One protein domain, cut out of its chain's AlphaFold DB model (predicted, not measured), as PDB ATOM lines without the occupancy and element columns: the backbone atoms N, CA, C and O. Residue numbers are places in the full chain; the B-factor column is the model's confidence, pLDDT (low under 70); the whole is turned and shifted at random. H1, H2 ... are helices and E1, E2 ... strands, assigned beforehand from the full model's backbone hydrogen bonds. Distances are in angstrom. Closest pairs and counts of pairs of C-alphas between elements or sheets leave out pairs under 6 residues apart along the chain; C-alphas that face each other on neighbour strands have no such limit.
ATOM      1  N   LEU A 120      24.417  35.203   9.619       98.38
ATOM      2  CA  LEU A 120      24.689  33.781   9.427       98.38
ATOM      3  C   LEU A 120      25.281  33.559   8.039       98.38
ATOM      4  O   LEU A 120      24.985  34.301   7.104       98.38
ATOM      5  N   CYS A 121      26.115  32.538   7.898       98.31
ATOM      6  CA  CYS A 121      26.759  32.172   6.644       98.31
ATOM      7  C   CYS A 121      26.677  30.660   6.451       98.31
ATOM      8  O   CYS A 121      27.315  29.901   7.172       98.31
ATOM      9  N   VAL A 122      25.919  30.209   5.460       98.25
ATOM     10  CA  VAL A 122      25.825  28.806   5.063       98.25
ATOM     11  C   VAL A 122      26.714  28.586   3.847       98.25
ATOM     12  O   VAL A 122      26.474  29.158   2.788       98.25
ATOM     13  N   VAL A 123      27.740  27.752   3.980       98.38
ATOM     14  CA  VAL A 123      28.634  27.376   2.879       98.38
ATOM     15  C   VAL A 123      28.293  25.960   2.443       98.38
ATOM     16  O   VAL A 123      28.352  25.045   3.263       98.38
ATOM     17  N   THR A 124      27.939  25.781   1.171       98.38
ATOM     18  CA  THR A 124      27.675  24.469   0.566       98.38
ATOM     19  C   THR A 124      28.803  24.111  -0.388       98.38
ATOM     20  O   THR A 124      29.059  24.842  -1.343       98.38
ATOM     21  N   GLU A 125      29.485  23.003  -0.111       97.94
ATOM     22  CA  GLU A 125      30.604  22.498  -0.905       97.94
ATOM     23  C   GLU A 125      30.593  20.964  -0.907       97.94
ATOM     24  O   GLU A 125      30.471  20.321   0.141       97.94
ATOM     25  N   GLY A 126      30.696  20.360  -2.089       96.19
ATOM     26  CA  GLY A 126      30.640  18.912  -2.266       96.19
ATOM     27  C   GLY A 126      29.326  18.300  -1.775       96.19
ATOM     28  O   GLY A 126      29.346  17.210  -1.206       96.19
ATOM     29  N   GLY A 127      28.203  19.009  -1.923       95.38
ATOM     30  CA  GLY A 127      26.884  18.597  -1.437       95.38
ATOM     31  C   GLY A 127      26.686  18.692   0.080       95.38
ATOM     32  O   GLY A 127      25.637  18.277   0.570       95.38
ATOM     33  N   HIS A 128      27.656  19.228   0.828       96.12
ATOM     34  CA  HIS A 128      27.572  19.385   2.280       96.12
ATOM     35  C   HIS A 128      27.476  20.860   2.656       96.12
ATOM     36  O   HIS A 128      28.332  21.659   2.278       96.12
ATOM     37  N   SER A 129      26.461  21.208   3.446       96.44
ATOM     38  CA  SER A 129      26.281  22.561   3.974       96.44
ATOM     39  C   SER A 129      26.826  22.667   5.398       96.44
ATOM     40  O   SER A 129      26.541  21.822   6.246       96.44
ATOM     41  N   ARG A 130      27.591  23.724   5.671       96.38
ATOM     42  CA  ARG A 130      28.086  24.091   7.005       96.38
ATOM     43  C   ARG A 130      27.674  25.516   7.338       96.38
ATOM     44  O   ARG A 130      27.670  26.369   6.455       96.38
ATOM     45  N   CYS A 131      27.332  25.761   8.598       96.38
ATOM     46  CA  CYS A 131      26.952  27.082   9.082       96.38
ATOM     47  C   CYS A 131      28.118  27.729   9.836       96.38
ATOM     48  O   CYS A 131      28.823  27.069  10.596       96.38
ATOM     49  N   PHE A 132      28.287  29.021   9.606       97.62
ATOM     50  CA  PHE A 132      29.241  29.930  10.223       97.62
ATOM     51  C   PHE A 132      28.520  31.249  10.501       97.62
ATOM     52  O   PHE A 132      27.353  31.423  10.134       97.62
ATOM     53  N   HIS A 133      29.225  32.221  11.063       97.44
ATOM     54  CA  HIS A 133      28.731  33.590  11.133       97.44
ATOM     55  C   HIS A 133      29.790  34.591  10.672       97.44
ATOM     56  O   HIS A 133      30.973  34.276  10.544       97.44
ATOM     57  N   THR A 134      29.339  35.807  10.397       97.69
ATOM     58  CA  THR A 134      30.177  36.968  10.116       97.69
ATOM     59  C   THR A 134      29.806  38.105  11.049       97.69
ATOM     60  O   THR A 134      28.648  38.246  11.441       97.69
ATOM     61  N   LEU A 135      30.802  38.925  11.368       96.50
ATOM     62  CA  LEU A 135      30.674  40.165  12.135       96.50
ATOM     63  C   LEU A 135      30.719  41.402  11.217       96.50
ATOM     64  O   LEU A 135      30.747  42.534  11.695       96.50
ATOM     65  N   HIS A 136      30.787  41.176   9.900       96.38
ATOM     66  CA  HIS A 136      31.156  42.163   8.878       96.38
ATOM     67  C   HIS A 136      30.128  42.252   7.747       96.38
ATOM     68  O   HIS A 136      30.450  42.603   6.608       96.38
ATOM     69  N   PHE A 137      28.874  41.896   8.018       97.00
ATOM     70  CA  PHE A 137      27.818  42.028   7.027       97.00
ATOM     71  C   PHE A 137      27.710  43.482   6.544       97.00
ATOM     72  O   PHE A 137      27.720  44.428   7.329       97.00
ATOM     73  N   GLY A 138      27.626  43.654   5.224       94.56
ATOM     74  CA  GLY A 138      27.592  44.964   4.574       94.56
ATOM     75  C   GLY A 138      28.965  45.564   4.252       94.56
ATOM     76  O   GLY A 138      29.017  46.511   3.470       94.56
ATOM     77  N   THR A 139      30.074  45.010   4.760       94.81
ATOM     78  CA  THR A 139      31.426  45.509   4.433       94.81
ATOM     79  C   THR A 139      32.072  44.784   3.252       94.81
ATOM     80  O   THR A 139      33.123  45.205   2.774       94.81
ATOM     81  N   PHE A 140      31.473  43.691   2.775       95.75
ATOM     82  CA  PHE A 140      31.931  42.942   1.609       95.75
ATOM     83  C   PHE A 140      30.754  42.441   0.765       95.75
ATOM     84  O   PHE A 140      29.642  42.260   1.260       95.75
ATOM     85  N   ALA A 141      31.004  42.197  -0.525       96.50
ATOM     86  CA  ALA A 141      30.016  41.630  -1.441       96.50
ATOM     87  C   ALA A 141      30.137  40.091  -1.477       96.50
ATOM     88  O   ALA A 141      31.213  39.601  -1.845       96.50
ATOM     89  N   PRO A 142      29.074  39.320  -1.161       97.38
ATOM     90  CA  PRO A 142      29.124  37.855  -1.146       97.38
ATOM     91  C   PRO A 142      29.618  37.240  -2.461       97.38
ATOM     92  O   PRO A 142      30.484  36.369  -2.435       97.38
ATOM     93  N   ASP A 143      29.147  37.725  -3.616       97.75
ATOM     94  CA  ASP A 143      29.586  37.246  -4.935       97.75
ATOM     95  C   ASP A 143      31.090  37.414  -5.155       97.75
ATOM     96  O   ASP A 143      31.758  36.544  -5.718       97.75
ATOM     97  N   THR A 144      31.637  38.549  -4.715       97.94
ATOM     98  CA  THR A 144      33.073  38.817  -4.807       97.94
ATOM     99  C   THR A 144      33.847  37.927  -3.847       97.94
ATOM    100  O   THR A 144      34.844  37.343  -4.265       97.94
ATOM    101  N   ALA A 145      33.363  37.744  -2.615       98.12
ATOM    102  CA  ALA A 145      33.975  36.835  -1.651       98.12
ATOM    103  C   ALA A 145      34.011  35.388  -2.166       98.12
ATOM    104  O   ALA A 145      35.073  34.766  -2.145       98.12
ATOM    105  N   LEU A 146      32.904  34.872  -2.717       98.50
ATOM    106  CA  LEU A 146      32.857  33.526  -3.294       98.50
ATOM    107  C   LEU A 146      33.807  33.389  -4.486       98.50
ATOM    108  O   LEU A 146      34.541  32.407  -4.586       98.50
ATOM    109  N   ARG A 147      33.818  34.375  -5.391       98.38
ATOM    110  CA  ARG A 147      34.712  34.373  -6.556       98.38
ATOM    111  C   ARG A 147      36.180  34.340  -6.129       98.38
ATOM    112  O   ARG A 147      36.931  33.510  -6.637       98.38
ATOM    113  N   SER A 148      36.568  35.197  -5.185       98.00
ATOM    114  CA  SER A 148      37.928  35.243  -4.642       98.00
ATOM    115  C   SER A 148      38.294  33.942  -3.934       98.00
ATOM    116  O   SER A 148      39.351  33.379  -4.204       98.00
ATOM    117  N   ALA A 149      37.409  33.412  -3.087       98.25
ATOM    118  CA  ALA A 149      37.643  32.155  -2.386       98.25
ATOM    119  C   ALA A 149      37.827  30.977  -3.349       98.25
ATOM    120  O   ALA A 149      38.742  30.185  -3.162       98.25
ATOM    121  N   ARG A 150      37.029  30.889  -4.421       98.25
ATOM    122  CA  ARG A 150      37.196  29.858  -5.460       98.25
ATOM    123  C   ARG A 150      38.524  29.986  -6.201       98.25
ATOM    124  O   ARG A 150      39.174  28.973  -6.447       98.25
ATOM    125  N   GLN A 151      38.938  31.212  -6.528       98.00
ATOM    126  CA  GLN A 151      40.240  31.457  -7.150       98.00
ATOM    127  C   GLN A 151      41.378  31.005  -6.225       98.00
ATOM    128  O   GLN A 151      42.245  30.240  -6.638       98.00
ATOM    129  N   TYR A 152      41.339  31.400  -4.951       97.88
ATOM    130  CA  TYR A 152      42.336  30.975  -3.971       97.88
ATOM    131  C   TYR A 152      42.324  29.467  -3.720       97.88
ATOM    132  O   TYR A 152      43.395  28.873  -3.621       97.88
ATOM    133  N   ALA A 153      41.148  28.847  -3.644       97.56
ATOM    134  CA  ALA A 153      40.992  27.405  -3.487       97.56
ATOM    135  C   ALA A 153      41.682  26.647  -4.626       97.56
ATOM    136  O   ALA A 153      42.475  25.739  -4.374       97.56
ATOM    137  N   HIS A 154      41.471  27.093  -5.867       97.19
ATOM    138  CA  HIS A 154      42.169  26.558  -7.032       97.19
ATOM    139  C   HIS A 154      43.689  26.780  -6.947       97.19
ATOM    140  O   HIS A 154      44.462  25.832  -7.078       97.19
ATOM    141  N   ASP A 155      44.141  28.006  -6.686       97.31
ATOM    142  CA  ASP A 155      45.569  28.347  -6.741       97.31
ATOM    143  C   ASP A 155      46.383  27.734  -5.594       97.31
ATOM    144  O   ASP A 155      47.566  27.429  -5.754       97.31
ATOM    145  N   ARG A 156      45.759  27.553  -4.428       95.81
ATOM    146  CA  ARG A 156      46.386  26.998  -3.220       95.81
ATOM    147  C   ARG A 156      46.067  25.520  -2.995       95.81
ATOM    148  O   ARG A 156      46.629  24.948  -2.069       95.81
ATOM    149  N   GLN A 157      45.214  24.916  -3.827       96.75
ATOM    150  CA  GLN A 157      44.754  23.527  -3.696       96.75
ATOM    151  C   GLN A 157      44.141  23.239  -2.311       96.75
ATOM    152  O   GLN A 157      44.453  22.240  -1.666       96.75
ATOM    153  N   ILE A 158      43.276  24.146  -1.851       97.19
ATOM    154  CA  ILE A 158      42.495  24.030  -0.607       97.19
ATOM    155  C   ILE A 158      40.998  24.018  -0.933       97.19
ATOM    156  O   ILE A 158      40.614  24.287  -2.071       97.19
ATOM    157  N   SER A 159      40.142  23.728   0.051       97.56
ATOM    158  CA  SER A 159      38.692  23.837  -0.149       97.56
ATOM    159  C   SER A 159      38.244  25.302  -0.260       97.56
ATOM    160  O   SER A 159      38.885  26.213   0.275       97.56
ATOM    161  N   VAL A 160      37.122  25.548  -0.940       98.00
ATOM    162  CA  VAL A 160      36.483  26.872  -0.999       98.00
ATOM    163  C   VAL A 160      36.068  27.311   0.399       98.00
ATOM    164  O   VAL A 160      36.217  28.487   0.733       98.00
ATOM    165  N   THR A 161      35.613  26.380   1.241       97.44
ATOM    166  CA  THR A 161      35.288  26.696   2.634       97.44
ATOM    167  C   THR A 161      36.515  27.181   3.413       97.44
ATOM    168  O   THR A 161      36.432  28.199   4.097       97.44
ATOM    169  N   ASP A 162      37.665  26.508   3.291       96.62
ATOM    170  CA  ASP A 162      38.898  26.922   3.983       96.62
ATOM    171  C   ASP A 162      39.403  28.274   3.466       96.62
ATOM    172  O   ASP A 162      39.892  29.105   4.238       96.62
ATOM    173  N   ALA A 163      39.247  28.521   2.162       97.69
ATOM    174  CA  ALA A 163      39.543  29.812   1.561       97.69
ATOM    175  C   ALA A 163      38.637  30.919   2.125       97.69
ATOM    176  O   ALA A 163      39.155  31.963   2.511       97.69
ATOM    177  N   LEU A 164      37.320  30.693   2.244       97.69
ATOM    178  CA  LEU A 164      36.380  31.646   2.856       97.69
ATOM    179  C   LEU A 164      36.708  31.920   4.334       97.69
ATOM    180  O   LEU A 164      36.700  33.076   4.752       97.69
ATOM    181  N   LEU A 165      37.061  30.888   5.109       96.19
ATOM    182  CA  LEU A 165      37.492  31.010   6.514       96.19
ATOM    183  C   LEU A 165      38.832  31.744   6.688       96.19
ATOM    184  O   LEU A 165      39.181  32.168   7.793       96.19
ATOM    185  N   SER A 166      39.603  31.877   5.611       96.38
ATOM    186  CA  SER A 166      40.889  32.576   5.594       96.38
ATOM    187  C   SER A 166      40.811  33.928   4.884       96.38
ATOM    188  O   SER A 166      41.805  34.648   4.854       96.38
ATOM    189  N   LEU A 167      39.669  34.278   4.289       96.81
ATOM    190  CA  LEU A 167      39.502  35.517   3.541       96.81
ATOM    191  C   LEU A 167      39.222  36.675   4.503       96.81
ATOM    192  O   LEU A 167      38.409  36.553   5.420       96.81
ATOM    193  N   THR A 168      39.884  37.809   4.300       96.69
ATOM    194  CA  THR A 168      39.607  39.048   5.039       96.69
ATOM    195  C   THR A 168      38.586  39.918   4.316       96.69
ATOM    196  O   THR A 168      38.272  39.677   3.150       96.69
ATOM    197  N   THR A 169      38.068  40.951   4.980       94.62
ATOM    198  CA  THR A 169      37.164  41.950   4.377       94.62
ATOM    199  C   THR A 169      37.757  42.644   3.144       94.62
ATOM    200  O   THR A 169      37.009  43.033   2.252       94.62
ATOM    201  N   ASP A 170      39.087  42.699   3.034       94.06
ATOM    202  CA  ASP A 170      39.820  43.216   1.867       94.06
ATOM    203  C   ASP A 170      39.926  42.195   0.711       94.06
ATOM    204  O   ASP A 170      40.607  42.439  -0.285       94.06
ATOM    205  N   MET A 171      39.264  41.036   0.830       96.25
ATOM    206  CA  MET A 171      39.309  39.908  -0.112       96.25
ATOM    207  C   MET A 171      40.709  39.299  -0.282       96.25
ATOM    208  O   MET A 171      41.018  38.727  -1.328       96.25
ATOM    209  N   VAL A 172      41.550  39.398   0.750       95.19
ATOM    210  CA  VAL A 172      42.904  38.831   0.775       95.19
ATOM    211  C   VAL A 172      42.924  37.596   1.667       95.19
ATOM    212  O   VAL A 172      42.301  37.575   2.726       95.19
ATOM    213  N   LEU A 173      43.641  36.553   1.243       93.44
ATOM    214  CA  LEU A 173      43.824  35.350   2.050       93.44
ATOM    215  C   LEU A 173      44.863  35.597   3.150       93.44
ATOM    216  O   LEU A 173      46.048  35.772   2.864       93.44
ATOM    217  N   ASP A 174      44.415  35.565   4.399       91.88
ATOM    218  CA  ASP A 174      45.240  35.688   5.593       91.88
ATOM    219  C   ASP A 174      44.732  34.744   6.694       91.88
ATOM    220  O   ASP A 174      43.739  34.997   7.386       91.88
ATOM    221  N   ALA A 175      45.458  33.642   6.893       83.19
ATOM    222  CA  ALA A 175      45.150  32.674   7.940       83.19
ATOM    223  C   ALA A 175      45.209  33.293   9.351       83.19
ATOM    224  O   ALA A 175      44.480  32.837  10.234       83.19
ATOM    225  N   ASN A 176      45.995  34.360   9.534       85.50
ATOM    226  CA  ASN A 176      46.168  35.097  10.785       85.50
ATOM    227  C   ASN A 176      45.410  36.435  10.789       85.50
ATOM    228  O   ASN A 176      45.650  37.267  11.661       85.50
ATOM    229  N   GLY A 177      44.462  36.629   9.865       79.50
ATOM    230  CA  GLY A 177      43.725  37.888   9.705       79.50
ATOM    231  C   GLY A 177      42.879  38.309  10.914       79.50
ATOM    232  O   GLY A 177      42.327  39.410  10.914       79.50
ATOM    233  N   GLY A 178      42.774  37.458  11.943       86.81
ATOM    234  CA  GLY A 178      42.110  37.749  13.212       86.81
ATOM    235  C   GLY A 178      40.699  38.294  13.007       86.81
ATOM    236  O   GLY A 178      39.911  37.726  12.252       86.81
ATOM    237  N   ALA A 179      40.418  39.443  13.622       85.44
ATOM    238  CA  ALA A 179      39.128  40.124  13.540       85.44
ATOM    239  C   ALA A 179      38.739  40.590  12.125       85.44
ATOM    240  O   ALA A 179      37.586  40.938  11.916       85.44
ATOM    241  N   LYS A 180      39.654  40.609  11.142       91.25
ATOM    242  CA  LYS A 180      39.342  41.011   9.758       91.25
ATOM    243  C   LYS A 180      38.773  39.880   8.906       91.25
ATOM    244  O   LYS A 180      38.402  40.133   7.760       91.25
ATOM    245  N   LYS A 181      38.763  38.639   9.403       95.25
ATOM    246  CA  LYS A 181      38.221  37.496   8.663       95.25
ATOM    247  C   LYS A 181      36.733  37.685   8.394       95.25
ATOM    248  O   LYS A 181      35.993  38.104   9.280       95.25
ATOM    249  N   ILE A 182      36.290  37.354   7.181       96.25
ATOM    250  CA  ILE A 182      34.878  37.498   6.809       96.25
ATOM    251  C   ILE A 182      33.994  36.435   7.454       96.25
ATOM    252  O   ILE A 182      32.818  36.705   7.651       96.25
ATOM    253  N   LEU A 183      34.532  35.257   7.784       95.88
ATOM    254  CA  LEU A 183      33.818  34.185   8.475       95.88
ATOM    255  C   LEU A 183      34.514  33.842   9.791       95.88
ATOM    256  O   LEU A 183      35.740  33.737   9.853       95.88
ATOM    257  N   VAL A 184      33.707  33.580  10.811       93.25
ATOM    258  CA  VAL A 184      34.134  33.025  12.092       93.25
ATOM    259  C   VAL A 184      33.730  31.553  12.127       93.25
ATOM    260  O   VAL A 184      32.549  31.219  12.056       93.25
ATOM    261  N   GLY A 185      34.725  30.666  12.204       84.75
ATOM    262  CA  GLY A 185      34.518  29.213  12.290       84.75
ATOM    263  C   GLY A 185      35.011  28.565  13.581       84.75
ATOM    264  O   GLY A 185      34.857  27.360  13.739       84.75
ATOM    265  N   GLY A 186      35.609  29.344  14.486       84.94
ATOM    266  CA  GLY A 186      36.134  28.853  15.765       84.94
ATOM    267  C   GLY A 186      35.102  28.773  16.890       84.94
ATOM    268  O   GLY A 186      35.455  28.316  17.969       84.94
ATOM    269  N   ASP A 187      33.863  29.210  16.647       89.12
ATOM    270  CA  ASP A 187      32.814  29.317  17.665       89.12
ATOM    271  C   ASP A 187      31.473  28.753  17.143       89.12
ATOM    272  O   ASP A 187      30.624  29.483  16.601       89.12
ATOM    273  N   PRO A 188      31.304  27.418  17.194       93.00
ATOM    274  CA  PRO A 188      30.084  26.762  16.738       93.00
ATOM    275  C   PRO A 188      28.890  27.041  17.659       93.00
ATOM    276  O   PRO A 188      27.772  27.135  17.153       93.00
ATOM    277  N   ASP A 189      29.113  27.230  18.963       95.44
ATOM    278  CA  ASP A 189      28.047  27.471  19.941       95.44
ATOM    279  C   ASP A 189      27.401  28.842  19.710       95.44
ATOM    280  O   ASP A 189      26.174  28.937  19.611       95.44
ATOM    281  N   MET A 190      28.204  29.886  19.478       96.25
ATOM    282  CA  MET A 190      27.697  31.202  19.081       96.25
ATOM    283  C   MET A 190      26.977  31.155  17.734       96.25
ATOM    284  O   MET A 190      25.920  31.762  17.558       96.25
ATOM    285  N   THR A 191      27.515  30.405  16.766       96.75
ATOM    286  CA  THR A 191      26.863  30.230  15.459       96.75
ATOM    287  C   THR A 191      25.485  29.582  15.616       96.75
ATOM    288  O   THR A 191      24.509  30.025  15.005       96.75
ATOM    289  N   GLN A 192      25.382  28.561  16.468       97.12
ATOM    290  CA  GLN A 192      24.121  27.902  16.779       97.12
ATOM    291  C   GLN A 192      23.156  28.844  17.508       97.12
ATOM    292  O   GLN A 192      21.979  28.894  17.145       97.12
ATOM    293  N   ALA A 193      23.638  29.618  18.483       97.44
ATOM    294  CA  ALA A 193      22.827  30.586  19.212       97.44
ATOM    295  C   ALA A 193      22.276  31.679  18.278       97.44
ATOM    296  O   ALA A 193      21.067  31.911  18.257       97.44
ATOM    297  N   LEU A 194      23.118  32.266  17.416       97.38
ATOM    298  CA  LEU A 194      22.695  33.209  16.371       97.38
ATOM    299  C   LEU A 194      21.640  32.596  15.444       97.38
ATOM    300  O   LEU A 194      20.646  33.247  15.118       97.38
ATOM    301  N   SER A 195      21.829  31.337  15.039       97.06
ATOM    302  CA  SER A 195      20.871  30.634  14.184       97.06
ATOM    303  C   SER A 195      19.521  30.435  14.867       97.06
ATOM    304  O   SER A 195      18.487  30.556  14.210       97.06
ATOM    305  N   ALA A 196      19.514  30.137  16.164       97.25
ATOM    306  CA  ALA A 196      18.296  29.922  16.935       97.25
ATOM    307  C   ALA A 196      17.510  31.222  17.176       97.25
ATOM    308  O   ALA A 196      16.277  31.200  17.203       97.25
ATOM    309  N   VAL A 197      18.200  32.362  17.312       97.00
ATOM    310  CA  VAL A 197      17.558  33.666  17.563       97.00
ATOM    311  C   VAL A 197      17.239  34.457  16.291       97.00
ATOM    312  O   VAL A 197      16.495  35.432  16.370       97.00
ATOM    313  N   PHE A 198      17.724  34.027  15.118       97.38
ATOM    314  CA  PHE A 198      17.608  34.755  13.844       97.38
ATOM    315  C   PHE A 198      16.193  35.268  13.536       97.38
ATOM    316  O   PHE A 198      16.020  36.409  13.128       97.38
ATOM    317  N   SER A 199      15.164  34.451  13.762       94.62
ATOM    318  CA  SER A 199      13.770  34.824  13.476       94.62
ATOM    319  C   SER A 199      13.077  35.600  14.604       94.62
ATOM    320  O   SER A 199      11.962  36.084  14.418       94.62
ATOM    321  N   ARG A 200      13.709  35.704  15.779       95.44
ATOM    322  CA  ARG A 200      13.118  36.258  17.005       95.44
ATOM    323  C   ARG A 200      13.558  37.687  17.296       95.44
ATOM    324  O   ARG A 200      12.816  38.418  17.945       95.44
ATOM    325  N   CYS A 201      14.740  38.084  16.834       95.62
ATOM    326  CA  CYS A 201      15.274  39.419  17.058       95.62
ATOM    327  C   CYS A 201      16.081  39.917  15.845       95.62
ATOM    328  O   CYS A 201      16.581  39.112  15.060       95.62
ATOM    329  N   PRO A 202      16.226  41.240  15.659       96.81
ATOM    330  CA  PRO A 202      17.002  41.817  14.559       96.81
ATOM    331  C   PRO A 202      18.528  41.785  14.776       96.81
ATOM    332  O   PRO A 202      19.257  42.453  14.046       96.81
ATOM    333  N   ALA A 203      19.033  41.038  15.763       97.06
ATOM    334  CA  ALA A 203      20.459  40.973  16.074       97.06
ATOM    335  C   ALA A 203      21.311  40.387  14.947       97.06
ATOM    336  O   ALA A 203      22.434  40.830  14.772       97.06
ATOM    337  N   ALA A 204      20.805  39.438  14.162       97.62
ATOM    338  CA  ALA A 204      21.462  38.977  12.941       97.62
ATOM    339  C   ALA A 204      20.735  39.567  11.728       97.62
ATOM    340  O   ALA A 204      19.550  39.313  11.525       97.62
ATOM    341  N   ALA A 205      21.441  40.359  10.925       98.19
ATOM    342  CA  ALA A 205      20.889  41.130   9.819       98.19
ATOM    343  C   ALA A 205      20.443  40.270   8.633       98.19
ATOM    344  O   ALA A 205      19.483  40.615   7.941       98.19
ATOM    345  N   ALA A 206      21.148  39.169   8.374       98.38
ATOM    346  CA  ALA A 206      20.885  38.300   7.236       98.38
ATOM    347  C   ALA A 206      21.410  36.872   7.449       98.38
ATOM    348  O   ALA A 206      22.219  36.609   8.340       98.38
ATOM    349  N   CYS A 207      20.967  35.967   6.582       98.44
ATOM    350  CA  CYS A 207      21.577  34.675   6.320       98.44
ATOM    351  C   CYS A 207      22.151  34.685   4.895       98.44
ATOM    352  O   CYS A 207      21.430  34.829   3.906       98.44
ATOM    353  N   LEU A 208      23.473  34.586   4.793       98.50
ATOM    354  CA  LEU A 208      24.210  34.482   3.542       98.50
ATOM    355  C   LEU A 208      24.332  33.016   3.152       98.50
ATOM    356  O   LEU A 208      24.739  32.194   3.965       98.50
ATOM    357  N   THR A 209      24.063  32.690   1.894       98.44
ATOM    358  CA  THR A 209      24.388  31.377   1.331       98.44
ATOM    359  C   THR A 209      25.525  31.527   0.332       98.44
ATOM    360  O   THR A 209      25.444  32.349  -0.577       98.44
ATOM    361  N   PHE A 210      26.563  30.711   0.490       98.56
ATOM    362  CA  PHE A 210      27.679  30.537  -0.431       98.56
ATOM    363  C   PHE A 210      27.609  29.120  -1.001       98.56
ATOM    364  O   PHE A 210      28.066  28.164  -0.378       98.56
ATOM    365  N   ASP A 211      27.017  28.971  -2.180       98.31
ATOM    366  CA  ASP A 211      26.953  27.698  -2.893       98.31
ATOM    367  C   ASP A 211      28.177  27.585  -3.812       98.31
ATOM    368  O   ASP A 211      28.207  28.113  -4.931       98.31
ATOM    369  N   ALA A 212      29.229  26.934  -3.310       97.56
ATOM    370  CA  ALA A 212      30.471  26.728  -4.045       97.56
ATOM    371  C   ALA A 212      30.282  25.767  -5.227       97.56
ATOM    372  O   ALA A 212      30.903  25.970  -6.276       97.56
ATOM    373  N   ASP A 213      29.385  24.786  -5.088       96.88
ATOM    374  CA  ASP A 213      29.089  23.780  -6.112       96.88
ATOM    375  C   ASP A 213      28.438  24.418  -7.344       96.88
ATOM    376  O   ASP A 213      28.775  24.093  -8.486       96.88
ATOM    377  N   ARG A 214      27.532  25.376  -7.124       97.12
ATOM    378  CA  ARG A 214      26.809  26.094  -8.186       97.12
ATOM    379  C   ARG A 214      27.414  27.446  -8.530       97.12
ATOM    380  O   ARG A 214      26.990  28.063  -9.505       97.12
ATOM    381  N   SER A 215      28.421  27.892  -7.778       96.62
ATOM    382  CA  SER A 215      29.022  29.226  -7.907       96.62
ATOM    383  C   SER A 215      27.997  30.353  -7.743       96.62
ATOM    384  O   SER A 215      27.998  31.312  -8.513       96.62
ATOM    385  N   GLN A 216      27.109  30.209  -6.762       97.69
ATOM    386  CA  GLN A 216      26.008  31.131  -6.504       97.69
ATOM    387  C   GLN A 216      26.048  31.635  -5.067       97.69
ATOM    388  O   GLN A 216      26.461  30.928  -4.149       97.69
ATOM    389  N   THR A 217      25.574  32.857  -4.879       98.31
ATOM    390  CA  THR A 217      25.335  33.441  -3.565       98.31
ATOM    391  C   THR A 217      23.871  33.824  -3.425       98.31
ATOM    392  O   THR A 217      23.193  34.141  -4.403       98.31
ATOM    393  N   ALA A 218      23.371  33.783  -2.196       98.12
ATOM    394  CA  ALA A 218      22.054  34.304  -1.853       98.12
ATOM    395  C   ALA A 218      22.130  35.075  -0.537       98.12
ATOM    396  O   ALA A 218      22.967  34.781   0.317       98.12
ATOM    397  N   VAL A 219      21.249  36.060  -0.383       98.12
ATOM    398  CA  VAL A 219      21.118  36.859   0.836       98.12
ATOM    399  C   VAL A 219      19.659  36.836   1.257       98.12
ATOM    400  O   VAL A 219      18.800  37.371   0.559       98.12
ATOM    401  N   GLU A 220      19.384  36.226   2.401       98.19
ATOM    402  CA  GLU A 220      18.082  36.279   3.057       98.19
ATOM    403  C   GLU A 220      18.154  37.293   4.198       98.19
ATOM    404  O   GLU A 220      18.815  37.065   5.207       98.19
ATOM    405  N   TYR A 221      17.505  38.442   4.034       98.12
ATOM    406  CA  TYR A 221      17.487  39.473   5.070       98.12
ATOM    407  C   TYR A 221      16.535  39.106   6.208       98.12
ATOM    408  O   TYR A 221      15.417  38.650   5.971       98.12
ATOM    409  N   ASN A 222      16.943  39.405   7.440       98.19
ATOM    410  CA  ASN A 222      16.065  39.326   8.596       98.19
ATOM    411  C   ASN A 222      14.984  40.423   8.505       98.19
ATOM    412  O   ASN A 222      15.325  41.613   8.439       98.19
ATOM    413  N   PRO A 223      13.687  40.067   8.522       97.56
ATOM    414  CA  PRO A 223      12.606  41.041   8.396       97.56
ATOM    415  C   PRO A 223      12.598  42.068   9.536       97.56
ATOM    416  O   PRO A 223      12.398  43.253   9.279       97.56
ATOM    417  N   LEU A 224      12.902  41.658  10.773       97.50
ATOM    418  CA  LEU A 224      12.949  42.566  11.921       97.50
ATOM    419  C   LEU A 224      14.094  43.577  11.782       97.50
ATOM    420  O   LEU A 224      13.952  44.740  12.164       97.50
ATOM    421  N   TRP A 225      15.228  43.152  11.216       97.44
ATOM    422  CA  TRP A 225      16.362  44.043  10.969       97.44
ATOM    423  C   TRP A 225      16.031  45.067   9.878       97.44
ATOM    424  O   TRP A 225      16.345  46.250  10.016       97.44
ATOM    425  N   LEU A 226      15.330  44.646   8.818       96.19
ATOM    426  CA  LEU A 226      14.848  45.555   7.776       96.19
ATOM    427  C   LEU A 226      13.863  46.590   8.328       96.19
ATOM    428  O   LEU A 226      13.979  47.770   7.999       96.19
ATOM    429  N   GLU A 227      12.924  46.176   9.180       95.69
ATOM    430  CA  GLU A 227      12.003  47.095   9.855       95.69
ATOM    431  C   GLU A 227      12.748  48.108  10.728       95.69
ATOM    432  O   GLU A 227      12.449  49.304  10.687       95.69
ATOM    433  N   LEU A 228      13.735  47.648  11.504       94.75
ATOM    434  CA  LEU A 228      14.562  48.506  12.348       94.75
ATOM    435  C   LEU A 228      15.320  49.546  11.507       94.75
ATOM    436  O   LEU A 228      15.263  50.740  11.803       94.75
ATOM    437  N   ARG A 229      15.941  49.113  10.404       92.75
ATOM    438  CA  ARG A 229      16.614  49.994   9.440       92.75
ATOM    439  C   ARG A 229      15.667  51.032   8.838       92.75
ATOM    440  O   ARG A 229      16.045  52.191   8.698       92.75
ATOM    441  N   GLN A 230      14.443  50.646   8.480       92.12
ATOM    442  CA  GLN A 230      13.457  51.575   7.918       92.12
ATOM    443  C   GLN A 230      13.018  52.635   8.936       92.12
ATOM    444  O   GLN A 230      12.893  53.806   8.578       92.12
ATOM    445  N   LYS A 231      12.831  52.248  10.206       89.75
ATOM    446  CA  LYS A 231      12.448  53.166  11.296       89.75
ATOM    447  C   LYS A 231      13.515  54.221  11.589       89.75
ATOM    448  O   LYS A 231      13.167  55.333  11.967       89.75
ATOM    449  N   GLN A 232      14.791  53.895  11.384       81.81
ATOM    450  CA  GLN A 232      15.914  54.820  11.593       81.81
ATOM    451  C   GLN A 232      16.092  55.830  10.447       81.81
ATOM    452  O   GLN A 232      16.864  56.779  10.571       81.81
TER     453      GLN A 232
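Overview. This is residues 120 to 232 of the 243 residues of an uncharacterized protein of Oscillibacter sp. 1-3 (UniProt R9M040). A twisted sheet of four strands makes the middle layer of three, with helices H1 and H2 packed on one face and H3 crossing the other. H1 runs on beyond the sheet toward one end of the long axis, and H4, following the edge strand E4, makes the other end. The printed part has 113 residues, with four named helices and four named strands in the order E1, E2, H1, H2, H3, E3, E4, H4, a mixed class. The sheet's order is E2, E1, E3, E4, mixed parallel and antiparallel. The whole is compact, with a radius of gyration of the C-alphas of 13.9 A, yet elongated, spanning 45 by 28 by 25 A.

Arrangement. Begin at the inner strands E1, residues 120 to 125, and E3, residues 206 to 211: they are parallel, at 9 degrees, with N 122 and O 208 2.8 A apart, within hydrogen-bond range. Edge strand E2, residues 128 to 134, forms an antiparallel hairpin with E1; look at N 123 and O 130, 2.8 A. At the other edge E4, residues 216 to 221, forms an antiparallel hairpin with E3; look at N 209 and O 218, 2.8 A. H1, residues 142 to 156, is on the sheet at a height of 10.3 A, slantwise to the strands; its closest C-alpha pair with E4 is Asp 143 and Thr 217, 5.9 A. On the same face H2, residues 160 to 166, lies over E1 and along the strands, at 13 degrees to E1 on the local plane. H1 and H2 touch, about perpendicular at 81 degrees, closest at the C-alphas of Ala 149 and Ala 163, 5.0 A. On the opposite face H3, residues 188 to 197, runs across the strands at a height of 8.7 A; its closest C-alpha pair with E2 is Thr 191 and Phe 132, 5.8 A. H4, residues 223 to 231, is not on the sheet and touches no helix. In H1, H2, H3 and H4 every O i to N i+4 pair is within hydrogen-bond range.

Along the chain. Find C-alpha 120 at (24.689, 33.781, 9.427), where E1 begins its 16.4 A; E2 measures 19.4 A, E3 15.9 A and E4 16.6 A. Find C-alpha 142 at (29.124, 37.855, -1.146); from there H1 runs 20.5 A. H2 measures 9.8 A, H3 14.3 A and H4 12.5 A, ending at C-alpha 231, (12.448, 53.166, 11.296).

Size, cuts and confidence. Look to Gln 157 and Lys 231 for the two C-alphas farthest apart, 46.3 A. The printed part has no cut. The link from H2 to H3, residues 167 to 187, is long. Mean pLDDT of the printed part is 95.7, and no printed residue is under 70.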